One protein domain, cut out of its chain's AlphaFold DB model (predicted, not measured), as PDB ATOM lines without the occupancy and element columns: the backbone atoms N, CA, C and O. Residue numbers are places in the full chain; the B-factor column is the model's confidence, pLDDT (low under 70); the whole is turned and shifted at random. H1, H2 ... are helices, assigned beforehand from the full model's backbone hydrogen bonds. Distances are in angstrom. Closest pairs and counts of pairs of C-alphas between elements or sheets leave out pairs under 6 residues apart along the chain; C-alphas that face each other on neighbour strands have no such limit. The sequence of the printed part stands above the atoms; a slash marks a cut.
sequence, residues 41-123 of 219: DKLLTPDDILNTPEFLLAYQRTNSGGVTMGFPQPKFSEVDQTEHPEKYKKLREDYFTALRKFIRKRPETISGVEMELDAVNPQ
ATOM      1  N   ASP A  41       2.727 112.415 112.967       71.12
ATOM      2  CA  ASP A  41       1.949 112.389 114.206       71.12
ATOM      3  C   ASP A  41       0.995 111.185 114.326       71.12
ATOM      4  O   ASP A  41       0.824 110.652 115.423       71.12
ATOM      5  N   LYS A  42       0.425 110.698 113.215       77.44
ATOM      6  CA  LYS A  42      -0.496 109.541 113.195       77.44
ATOM      7  C   LYS A  42       0.210 108.188 113.224       77.44
ATOM      8  O   LYS A  42      -0.435 107.167 113.464       77.44
ATOM      9  N   LEU A  43       1.509 108.164 112.941       80.75
ATOM     10  CA  LEU A  43       2.299 106.938 112.814       80.75
ATOM     11  C   LEU A  43       3.202 106.691 114.016       80.75
ATOM     12  O   LEU A  43       3.596 105.551 114.255       80.75
ATOM     13  N   LEU A  44       3.522 107.747 114.763       83.06
ATOM     14  CA  LEU A  44       4.310 107.648 115.978       83.06
ATOM     15  C   LEU A  44       3.517 106.920 117.060       83.06
ATOM     16  O   LEU A  44       2.495 107.402 117.553       83.06
ATOM     17  N   THR A  45       4.022 105.763 117.479       86.56
ATOM     18  CA  THR A  45       3.491 105.101 118.664       86.56
ATOM     19  C   THR A  45       4.075 105.740 119.929       86.56
ATOM     20  O   THR A  45       5.167 106.316 119.900       86.56
ATOM     21  N   PRO A  46       3.403 105.608 121.090       87.19
ATOM     22  CA  PRO A  46       3.971 106.053 122.360       87.19
ATOM     23  C   PRO A  46       5.348 105.442 122.634       87.19
ATOM     24  O   PRO A  46       6.186 106.079 123.258       87.19
ATOM     25  N   ASP A  47       5.590 104.216 122.169       87.12
ATOM     26  CA  ASP A  47       6.857 103.531 122.404       87.12
ATOM     27  C   ASP A  47       7.976 104.109 121.526       87.12
ATOM     28  O   ASP A  47       9.096 104.263 122.009       87.12
ATOM     29  N   ASP A  48       7.676 104.532 120.293       87.56
ATOM     30  CA  ASP A  48       8.651 105.196 119.413       87.56
ATOM     31  C   ASP A  48       9.128 106.532 119.998       87.56
ATOM     32  O   ASP A  48      10.323 106.839 119.967       87.56
ATOM     33  N   ILE A  49       8.197 107.295 120.586       87.75
ATOM     34  CA  ILE A  49       8.487 108.576 121.244       87.75
ATOM     35  C   ILE A  49       9.352 108.366 122.490       87.75
ATOM     36  O   ILE A  49      10.279 109.132 122.731       87.75
ATOM     37  N   LEU A  50       9.059 107.341 123.296       89.00
ATOM     38  CA  LEU A  50       9.736 107.120 124.576       89.00
ATOM     39  C   LEU A  50      11.098 106.424 124.442       89.00
ATOM     40  O   LEU A  50      11.990 106.694 125.246       89.00
ATOM     41  N   ASN A  51      11.263 105.537 123.457       88.81
ATOM     42  CA  ASN A  51      12.503 104.779 123.260       88.81
ATOM     43  C   ASN A  51      13.577 105.582 122.513       88.81
ATOM     44  O   ASN A  51      14.766 105.288 122.654       88.81
ATOM     45  N   THR A  52      13.173 106.593 121.740       88.44
ATOM     46  CA  THR A  52      14.084 107.423 120.946       88.44
ATOM     47  C   THR A  52      14.345 108.743 121.674       88.44
ATOM     48  O   THR A  52      13.416 109.539 121.833       88.44
ATOM     49  N   PRO A  53      15.581 109.027 122.125       87.06
ATOM     50  CA  PRO A  53      15.856 110.194 122.960       87.06
ATOM     51  C   PRO A  53      15.570 111.517 122.240       87.06
ATOM     52  O   PRO A  53      15.077 112.455 122.860       87.06
ATOM     53  N   GLU A  54      15.811 111.595 120.932       86.38
ATOM     54  CA  GLU A  54      15.494 112.774 120.126       86.38
ATOM     55  C   GLU A  54      13.986 113.043 120.089       86.38
ATOM     56  O   GLU A  54      13.564 114.198 120.162       86.38
ATOM     57  N   PHE A  55      13.173 111.986 120.015       88.81
ATOM     58  CA  PHE A  55      11.720 112.104 119.924       88.81
ATOM     59  C   PHE A  55      11.130 112.437 121.289       88.81
ATOM     60  O   PHE A  55      10.241 113.279 121.377       88.81
ATOM     61  N   LEU A  56      11.673 111.852 122.358       89.25
ATOM     62  CA  LEU A  56      11.315 112.199 123.726       89.25
ATOM     63  C   LEU A  56      11.599 113.675 124.013       89.25
ATOM     64  O   LEU A  56      10.740 114.369 124.551       89.25
ATOM     65  N   LEU A  57      12.786 114.161 123.637       88.44
ATOM     66  CA  LEU A  57      13.170 115.559 123.832       88.44
ATOM     67  C   LEU A  57      12.291 116.506 123.016       88.44
ATOM     68  O   LEU A  57      11.845 117.522 123.547       88.44
ATOM     69  N   ALA A  58      12.017 116.172 121.753       88.94
ATOM     70  CA  ALA A  58      11.096 116.935 120.916       88.94
ATOM     71  C   ALA A  58       9.693 116.980 121.546       88.94
ATOM     72  O   ALA A  58       9.149 118.057 121.765       88.94
ATOM     73  N   TYR A  59       9.157 115.829 121.964       88.69
ATOM     74  CA  TYR A  59       7.853 115.724 122.621       88.69
ATOM     75  C   TYR A  59       7.772 116.517 123.930       88.69
ATOM     76  O   TYR A  59       6.789 117.224 124.166       88.69
ATOM     77  N   GLN A  60       8.812 116.449 124.766       89.31
ATOM     78  CA  GLN A  60       8.911 117.242 125.988       89.31
ATOM     79  C   GLN A  60       8.950 118.739 125.682       89.31
ATOM     80  O   GLN A  60       8.247 119.496 126.342       89.31
ATOM     81  N   ARG A  61       9.710 119.191 124.681       87.44
ATOM     82  CA  ARG A  61       9.761 120.613 124.301       87.44
ATOM     83  C   ARG A  61       8.419 121.127 123.799       87.44
ATOM     84  O   ARG A  61       7.987 122.178 124.253       87.44
ATOM     85  N   THR A  62       7.741 120.360 122.950       86.50
ATOM     86  CA  THR A  62       6.430 120.733 122.403       86.50
ATOM     87  C   THR A  62       5.344 120.816 123.484       86.50
ATOM     88  O   THR A  62       4.468 121.670 123.397       86.50
ATOM     89  N   ASN A  63       5.390 119.957 124.512       85.75
ATOM     90  CA  ASN A  63       4.303 119.815 125.492       85.75
ATOM     91  C   ASN A  63       4.599 120.379 126.896       85.75
ATOM     92  O   ASN A  63       3.692 120.475 127.728       85.75
ATOM     93  N   SER A  64       5.853 120.731 127.190       79.94
ATOM     94  CA  SER A  64       6.245 121.355 128.460       79.94
ATOM     95  C   SER A  64       5.919 122.856 128.487       79.94
ATOM     96  O   SER A  64       5.337 123.407 127.558       79.94
ATOM     97  N   GLY A  65       6.207 123.532 129.605       73.19
ATOM     98  CA  GLY A  65       6.005 124.985 129.721       73.19
ATOM     99  C   GLY A  65       4.544 125.447 129.826       73.19
ATOM    100  O   GLY A  65       4.268 126.625 129.637       73.19
ATOM    101  N   GLY A  66       3.607 124.544 130.135       67.12
ATOM    102  CA  GLY A  66       2.184 124.873 130.306       67.12
ATOM    103  C   GLY A  66       1.357 124.844 129.018       67.12
ATOM    104  O   GLY A  66       0.160 125.108 129.075       67.12
ATOM    105  N   VAL A  67       1.964 124.472 127.885       73.75
ATOM    106  CA  VAL A  67       1.279 124.319 126.588       73.75
ATOM    107  C   VAL A  67       0.233 123.204 126.650       73.75
ATOM    108  O   VAL A  67      -0.887 123.368 126.169       73.75
ATOM    109  N   THR A  68       0.563 122.098 127.323       80.12
ATOM    110  CA  THR A  68      -0.332 120.947 127.446       80.12
ATOM    111  C   THR A  68      -0.771 120.748 128.896       80.12
ATOM    112  O   THR A  68       0.011 120.378 129.775       80.12
ATOM    113  N   MET A  69      -2.063 120.959 129.158       79.50
ATOM    114  CA  MET A  69      -2.651 120.849 130.499       79.50
ATOM    115  C   MET A  69      -2.452 119.455 131.105       79.50
ATOM    116  O   MET A  69      -2.915 118.469 130.545       79.50
ATOM    117  N   GLY A  70      -1.834 119.345 132.282       80.69
ATOM    118  CA  GLY A  70      -1.654 118.056 132.969       80.69
ATOM    119  C   GLY A  70      -0.553 117.159 132.388       80.69
ATOM    120  O   GLY A  70      -0.572 115.953 132.633       80.69
ATOM    121  N   PHE A  71       0.388 117.731 131.629       86.06
ATOM    122  CA  PHE A  71       1.601 117.037 131.200       86.06
ATOM    123  C   PHE A  71       2.412 116.536 132.418       86.06
ATOM    124  O   PHE A  71       2.691 117.333 133.323       86.06
ATOM    125  N   PRO A  72       2.793 115.244 132.478       85.88
ATOM    126  CA  PRO A  72       3.589 114.706 133.578       85.88
ATOM    127  C   PRO A  72       4.937 115.421 133.709       85.88
ATOM    128  O   PRO A  72       5.662 115.575 132.730       85.88
ATOM    129  N   GLN A  73       5.301 115.810 134.930       83.56
ATOM    130  CA  GLN A  73       6.602 116.410 135.232       83.56
ATOM    131  C   GLN A  73       7.545 115.359 135.837       83.56
ATOM    132  O   GLN A  73       7.102 114.559 136.673       83.56
ATOM    133  N   PRO A  74       8.827 115.332 135.435       84.25
ATOM    134  CA  PRO A  74       9.806 114.446 136.045       84.25
ATOM    135  C   PRO A  74      10.016 114.844 137.509       84.25
ATOM    136  O   PRO A  74      10.209 116.013 137.833       84.25
ATOM    137  N   LYS A  75       9.959 113.857 138.407       80.62
ATOM    138  CA  LYS A  75      10.223 114.039 139.846       80.62
ATOM    139  C   LYS A  75      11.668 113.719 140.237       80.62
ATOM    140  O   LYS A  75      12.006 113.814 141.410       80.62
ATOM    141  N   PHE A  76      12.476 113.270 139.280       79.00
ATOM    142  CA  PHE A  76      13.873 112.907 139.484       79.00
ATOM    143  C   PHE A  76      14.784 114.064 139.059       79.00
ATOM    144  O   PHE A  76      14.503 114.736 138.067       79.00
ATOM    145  N   SER A  77      15.875 114.268 139.794       75.62
ATOM    146  CA  SER A  77      16.943 115.212 139.453       75.62
ATOM    147  C   SER A  77      18.233 114.473 139.078       75.62
ATOM    148  O   SER A  77      18.431 113.318 139.454       75.62
ATOM    149  N   GLU A  78      19.141 115.142 138.364       73.31
ATOM    150  CA  GLU A  78      20.504 114.641 138.101       73.31
ATOM    151  C   GLU A  78      21.299 114.427 139.405       73.31
ATOM    152  O   GLU A  78      22.171 113.562 139.476       73.31
ATOM    153  N   VAL A  79      20.934 115.142 140.477       74.12
ATOM    154  CA  VAL A  79      21.505 114.959 141.823       74.12
ATOM    155  C   VAL A  79      21.146 113.577 142.393       74.12
ATOM    156  O   VAL A  79      22.016 112.854 142.880       74.12
ATOM    157  N   ASP A  80      19.893 113.135 142.217       70.44
ATOM    158  CA  ASP A  80      19.425 111.819 142.679       70.44
ATOM    159  C   ASP A  80      20.094 110.656 141.929       70.44
ATOM    160  O   ASP A  80      20.170 109.543 142.450       70.44
ATOM    161  N   GLN A  81      20.590 110.895 140.708       73.88
ATOM    162  CA  GLN A  81      21.300 109.885 139.918       73.88
ATOM    163  C   GLN A  81      22.633 109.486 140.562       73.88
ATOM    164  O   GLN A  81      23.069 108.343 140.408       73.88
ATOM    165  N   THR A  82      23.257 110.418 141.286       76.31
ATOM    166  CA  THR A  82      24.575 110.239 141.904       76.31
ATOM    167  C   THR A  82      24.447 109.776 143.357       76.31
ATOM    168  O   THR A  82      25.190 108.897 143.784       76.31
ATOM    169  N   GLU A  83      23.475 110.313 144.100       78.50
ATOM    170  CA  GLU A  83      23.294 110.019 145.529       78.50
ATOM    171  C   GLU A  83      22.431 108.772 145.786       78.50
ATOM    172  O   GLU A  83      22.695 108.005 146.715       78.50
ATOM    173  N   HIS A  84      21.419 108.517 144.947       83.00
ATOM    174  CA  HIS A  84      20.463 107.422 145.130       83.00
ATOM    175  C   HIS A  84      20.073 106.759 143.795       83.00
ATOM    176  O   HIS A  84      18.919 106.853 143.355       83.00
ATOM    177  N   PRO A  85      20.993 106.005 143.161       84.00
ATOM    178  CA  PRO A  85      20.795 105.471 141.811       84.00
ATOM    179  C   PRO A  85      19.586 104.529 141.689       84.00
ATOM    180  O   PRO A  85      18.934 104.488 140.646       84.00
ATOM    181  N   GLU A  86      19.240 103.788 142.745       84.88
ATOM    182  CA  GLU A  86      18.060 102.908 142.747       84.88
ATOM    183  C   GLU A  86      16.742 103.688 142.787       84.88
ATOM    184  O   GLU A  86      15.794 103.357 142.071       84.88
ATOM    185  N   LYS A  87      16.687 104.755 143.592       84.50
ATOM    186  CA  LYS A  87      15.523 105.644 143.679       84.50
ATOM    187  C   LYS A  87      15.331 106.397 142.364       84.50
ATOM    188  O   LYS A  87      14.207 106.482 141.877       84.50
ATOM    189  N   TYR A  88      16.424 106.867 141.762       84.56
ATOM    190  CA  TYR A  88      16.414 107.516 140.454       84.56
ATOM    191  C   TYR A  88      15.814 106.612 139.368       84.56
ATOM    192  O   TYR A  88      14.933 107.048 138.629       84.56
ATOM    193  N   LYS A  89      16.227 105.336 139.300       86.50
ATOM    194  CA  LYS A  89      15.676 104.374 138.328       86.50
ATOM    195  C   LYS A  89      14.168 104.189 138.491       86.50
ATOM    196  O   LYS A  89      13.449 104.316 137.507       86.50
ATOM    197  N   LYS A  90      13.690 103.987 139.724       88.94
ATOM    198  CA  LYS A  90      12.251 103.839 140.008       88.94
ATOM    199  C   LYS A  90      11.455 105.085 139.616       88.94
ATOM    200  O   LYS A  90      10.476 104.987 138.888       88.94
ATOM    201  N   LEU A  91      11.918 106.269 140.023       87.19
ATOM    202  CA  LEU A  91      11.260 107.536 139.682       87.19
ATOM    203  C   LEU A  91      11.242 107.798 138.172       87.19
ATOM    204  O   LEU A  91      10.281 108.366 137.650       87.19
ATOM    205  N   ARG A  92      12.299 107.385 137.469       87.44
ATOM    206  CA  ARG A  92      12.367 107.447 136.014       87.44
ATOM    207  C   ARG A  92      11.342 106.499 135.393       87.44
ATOM    208  O   ARG A  92      10.535 106.949 134.590       87.44
ATOM    209  N   GLU A  93      11.311 105.230 135.782       89.38
ATOM    210  CA  GLU A  93      10.336 104.249 135.275       89.38
ATOM    211  C   GLU A  93       8.881 104.683 135.514       89.38
ATOM    212  O   GLU A  93       8.054 104.618 134.597       89.38
ATOM    213  N   ASP A  94       8.580 105.217 136.700       89.75
ATOM    214  CA  ASP A  94       7.265 105.772 137.034       89.75
ATOM    215  C   ASP A  94       6.898 106.947 136.118       89.75
ATOM    216  O   ASP A  94       5.772 107.033 135.618       89.75
ATOM    217  N   TYR A  95       7.858 107.839 135.848       89.44
ATOM    218  CA  TYR A  95       7.676 108.959 134.928       89.44
ATOM    219  C   TYR A  95       7.392 108.488 133.497       89.44
ATOM    220  O   TYR A  95       6.417 108.936 132.891       89.44
ATOM    221  N   PHE A  96       8.180 107.547 132.972       90.12
ATOM    222  CA  PHE A  96       7.962 106.981 131.635       90.12
ATOM    223  C   PHE A  96       6.611 106.260 131.538       90.12
ATOM    224  O   PHE A  96       5.914 106.381 130.531       90.12
ATOM    225  N   THR A  97       6.185 105.580 132.603       91.62
ATOM    226  CA  THR A  97       4.872 104.924 132.671       91.62
ATOM    227  C   THR A  97       3.730 105.943 132.653       91.62
ATOM    228  O   THR A  97       2.758 105.780 131.905       91.62
ATOM    229  N   ALA A  98       3.850 107.026 133.427       90.31
ATOM    230  CA  ALA A  98       2.888 108.125 133.423       90.31
ATOM    231  C   ALA A  98       2.818 108.812 132.049       90.31
ATOM    232  O   ALA A  98       1.720 109.074 131.554       90.31
ATOM    233  N   LEU A  99       3.969 109.035 131.408       89.50
ATOM    234  CA  LEU A  99       4.069 109.649 130.085       89.50
ATOM    235  C   LEU A  99       3.450 108.756 129.002       89.50
ATOM    236  O   LEU A  99       2.630 109.223 128.215       89.50
ATOM    237  N   ARG A 100       3.719 107.446 129.033       92.25
ATOM    238  CA  ARG A 100       3.092 106.464 128.132       92.25
ATOM    239  C   ARG A 100       1.570 106.470 128.255       92.25
ATOM    240  O   ARG A 100       0.861 106.458 127.249       92.25
ATOM    241  N   LYS A 101       1.054 106.498 129.489       92.25
ATOM    242  CA  LYS A 101      -0.390 106.568 129.760       92.25
ATOM    243  C   LYS A 101      -0.991 107.887 129.273       92.25
ATOM    244  O   LYS A 101      -2.107 107.886 128.759       92.25
ATOM    245  N   PHE A 102      -0.260 108.987 129.426       90.19
ATOM    246  CA  PHE A 102      -0.677 110.307 128.970       90.19
ATOM    247  C   PHE A 102      -0.791 110.371 127.442       90.19
ATOM    248  O   PHE A 102      -1.865 110.705 126.949       90.19
ATOM    249  N   ILE A 103       0.246 109.941 126.712       90.12
ATOM    250  CA  ILE A 103       0.258 109.908 125.238       90.12
ATOM    251  C   ILE A 103      -0.893 109.041 124.709       90.12
ATOM    252  O   ILE A 103      -1.636 109.463 123.831       90.12
ATOM    253  N   ARG A 104      -1.115 107.853 125.293       89.88
ATOM    254  CA  ARG A 104      -2.230 106.968 124.898       89.88
ATOM    255  C   ARG A 104      -3.605 107.595 125.103       89.88
ATOM    256  O   ARG A 104      -4.522 107.307 124.344       89.88
ATOM    257  N   LYS A 105      -3.767 108.398 126.157       91.12
ATOM    258  CA  LYS A 105      -5.029 109.087 126.450       91.12
ATOM    259  C   LYS A 105      -5.226 110.319 125.562       91.12
ATOM    260  O   LYS A 105      -6.364 110.753 125.415       91.12
ATOM    261  N   ARG A 106      -4.135 110.890 125.045       88.56
ATOM    262  CA  ARG A 106      -4.106 112.171 124.340       88.56
ATOM    263  C   ARG A 106      -3.171 112.135 123.128       88.56
ATOM    264  O   ARG A 106      -2.110 112.773 123.159       88.56
ATOM    265  N   PRO A 107      -3.515 111.375 122.075       85.56
ATOM    266  CA  PRO A 107      -2.689 111.289 120.873       85.56
ATOM    267  C   PRO A 107      -2.499 112.652 120.184       85.56
ATOM    268  O   PRO A 107      -1.473 112.875 119.555       85.56
ATOM    269  N   GLU A 108      -3.414 113.606 120.377       85.19
ATOM    270  CA  GLU A 108      -3.318 114.976 119.855       85.19
ATOM    271  C   GLU A 108      -2.073 115.734 120.338       85.19
ATOM    272  O   GLU A 108      -1.615 116.663 119.681       85.19
ATOM    273  N   THR A 109      -1.481 115.316 121.460       87.88
ATOM    274  CA  THR A 109      -0.265 115.932 122.019       87.88
ATOM    275  C   THR A 109       1.001 115.612 121.223       87.88
ATOM    276  O   THR A 109       2.049 116.206 121.462       87.88
ATOM    277  N   ILE A 110       0.921 114.664 120.285       86.00
ATOM    278  CA  ILE A 110       2.009 114.322 119.359       86.00
ATOM    279  C   ILE A 110       2.102 115.366 118.231       86.00
ATOM    280  O   ILE A 110       3.173 115.568 117.656       86.00
ATOM    281  N   SER A 111       1.007 116.077 117.946       83.12
ATOM    282  CA  SER A 111       0.984 117.138 116.942       83.12
ATOM    283  C   SER A 111       2.022 118.218 117.272       83.12
ATOM    284  O   SER A 111       2.082 118.723 118.392       83.12
ATOM    285  N   GLY A 112       2.840 118.592 116.285       78.75
ATOM    286  CA  GLY A 112       3.888 119.611 116.427       78.75
ATOM    287  C   GLY A 112       5.276 119.085 116.816       78.75
ATOM    288  O   GLY A 112       6.247 119.834 116.707       78.75
ATOM    289  N   VAL A 113       5.416 117.802 117.178       84.12
ATOM    290  CA  VAL A 113       6.731 117.165 117.417       84.12
ATOM    291  C   VAL A 113       7.610 117.206 116.164       84.12
ATOM    292  O   VAL A 113       8.819 117.413 116.243       84.12
ATOM    293  N   GLU A 114       7.003 117.063 114.990       79.31
ATOM    294  CA  GLU A 114       7.666 117.150 113.684       79.31
ATOM    295  C   GLU A 114       8.440 118.458 113.465       79.31
ATOM    296  O   GLU A 114       9.512 118.442 112.861       79.31
ATOM    297  N   MET A 115       7.945 119.578 114.002       82.00
ATOM    298  CA  MET A 115       8.590 120.883 113.862       82.00
ATOM    299  C   MET A 115       9.901 120.941 114.656       82.00
ATOM    300  O   MET A 115      10.916 121.426 114.154       82.00
ATOM    301  N   GLU A 116       9.904 120.377 115.865       84.00
ATOM    302  CA  GLU A 116      11.111 120.238 116.690       84.00
ATOM    303  C   GLU A 116      12.110 119.252 116.062       84.00
ATOM    304  O   GLU A 116      13.319 119.502 116.044       84.00
ATOM    305  N   LEU A 117      11.623 118.152 115.476       81.94
ATOM    306  CA  LEU A 117      12.473 117.180 114.779       81.94
ATOM    307  C   LEU A 117      13.123 117.773 113.519       81.94
ATOM    308  O   LEU A 117      14.293 117.494 113.235       81.94
ATOM    309  N   ASP A 118      12.422 118.640 112.787       78.50
ATOM    310  CA  ASP A 118      12.975 119.320 111.614       78.50
ATOM    311  C   ASP A 118      14.092 120.323 111.975       78.50
ATOM    312  O   ASP A 118      14.999 120.577 111.168       78.50
ATOM    313  N   ALA A 119      14.089 120.863 113.199       75.00
ATOM    314  CA  ALA A 119      15.174 121.707 113.705       75.00
ATOM    315  C   ALA A 119      16.450 120.904 114.023       75.00
ATOM    316  O   ALA A 119      17.565 121.392 113.812       75.00
ATOM    317  N   VAL A 120      16.307 119.659 114.487       77.06
ATOM    318  CA  VAL A 120      17.433 118.768 114.835       77.06
ATOM    319  C   VAL A 120      17.943 117.974 113.620       77.06
ATOM    320  O   VAL A 120      19.024 117.387 113.668       77.06
ATOM    321  N   ASN A 121      17.225 118.016 112.495       78.62
ATOM    322  CA  ASN A 121      17.522 117.247 111.292       78.62
ATOM    323  C   ASN A 121      18.974 117.450 110.774       78.62
ATOM    324  O   ASN A 121      19.302 118.503 110.203       78.62
ATOM    325  N   PRO A 122      19.856 116.431 110.877       77.81
ATOM    326  CA  PRO A 122      21.259 116.543 110.469       77.81
ATOM    327  C   PRO A 122      21.418 116.710 108.953       77.81
ATOM    328  O   PRO A 122      22.439 117.224 108.484       77.81
ATOM    329  N   GLN A 123      20.397 116.338 108.179       77.69
ATOM    330  CA  GLN A 123      20.414 116.417 106.727       77.69
ATOM    331  C   GLN A 123      20.564 117.859 106.232       77.69
ATOM    332  O   GLN A 123      21.233 118.088 105.224       77.69
TER     333      GLN A 123
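Overview. This is residues 41 to 123 of the 219 residues of an uncharacterized protein of Acidobacteria bacterium 13_1_20CM_4_57_11 (UniProt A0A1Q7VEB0). One long helix, H4, runs along most of the length of the domain, with a group of short helices, H1, H2, H5 and H6, toward its last residues and the short H3 folded back at its first. H1 packs on residues 96 to 104 of H4, H2 makes a corner with H1, and H6 packs on H2, while the long link of residues 64 to 77 runs from H2 to H3. The printed part has 83 residues with six named helices, H1 to H6 in order along the chain, and no named strand; its class is all helix. It is compact, with a radius of gyration of the C-alphas of 13.6 A and spans of 38 by 31 by 23 A.

Along the chain. H4, residues 85 to 105, is 30.3 A long from C-alpha 85 at (20.795, 105.471, 141.811) to C-alpha 105 at (-5.029, 109.087, 126.450). Before it come H1, residues 46 to 51, with C-alpha 46 at (3.971, 106.053, 122.360), H2, residues 53 to 63 and 15.2 A long, and H3, residues 78 to 83. After it come H5, residues 107 to 110, and H6, residues 113 to 120 and 11.1 A long, with C-alpha 120 at (17.433, 118.768, 114.835).

Arrangement. H4 touches H1 with residues 96 to 104 alone; the closest C-alphas are those of Pro 46 and Arg 100, 5.9 A apart. These two helices run opposite ways at a shallow tilt of 28 degrees. H1 and H2 touch only at the corner by their link, with the C-alphas of Ile 49 and Phe 55 closest at 5.0 A. H2 touches H6 at a steep tilt of 57 degrees, opposite ways, with the C-alphas of Ala 58 and Glu 116 closest at 5.4 A. H5 is close to H2 but not clearly touching it, the closest C-alphas being those of Tyr 59 and Ile 110, 6.8 A apart. H3 and H4 only just touch, with 3 pairs of C-alphas within 8 A, and only at the corner; the closest are those of Gln 81 and Tyr 88, 5.5 A apart. H2 and H4 are apart, and so are H4 and H6. In H1, H2, H4 and H6 every O i to N i+4 pair is within hydrogen-bond range; in H3 1 of 2 is, and H5 is too short for such a pair.

Size, cuts and confidence. The C-alphas farthest apart are those of Lys 42 and Glu 83, at 40.1 A. The printed part has no cut. The link from H2 to H3 is long, with 14 residues; the other links between the helices are tight. The mean pLDDT of the printed part is 83.8, and residue 66 alone is under 70.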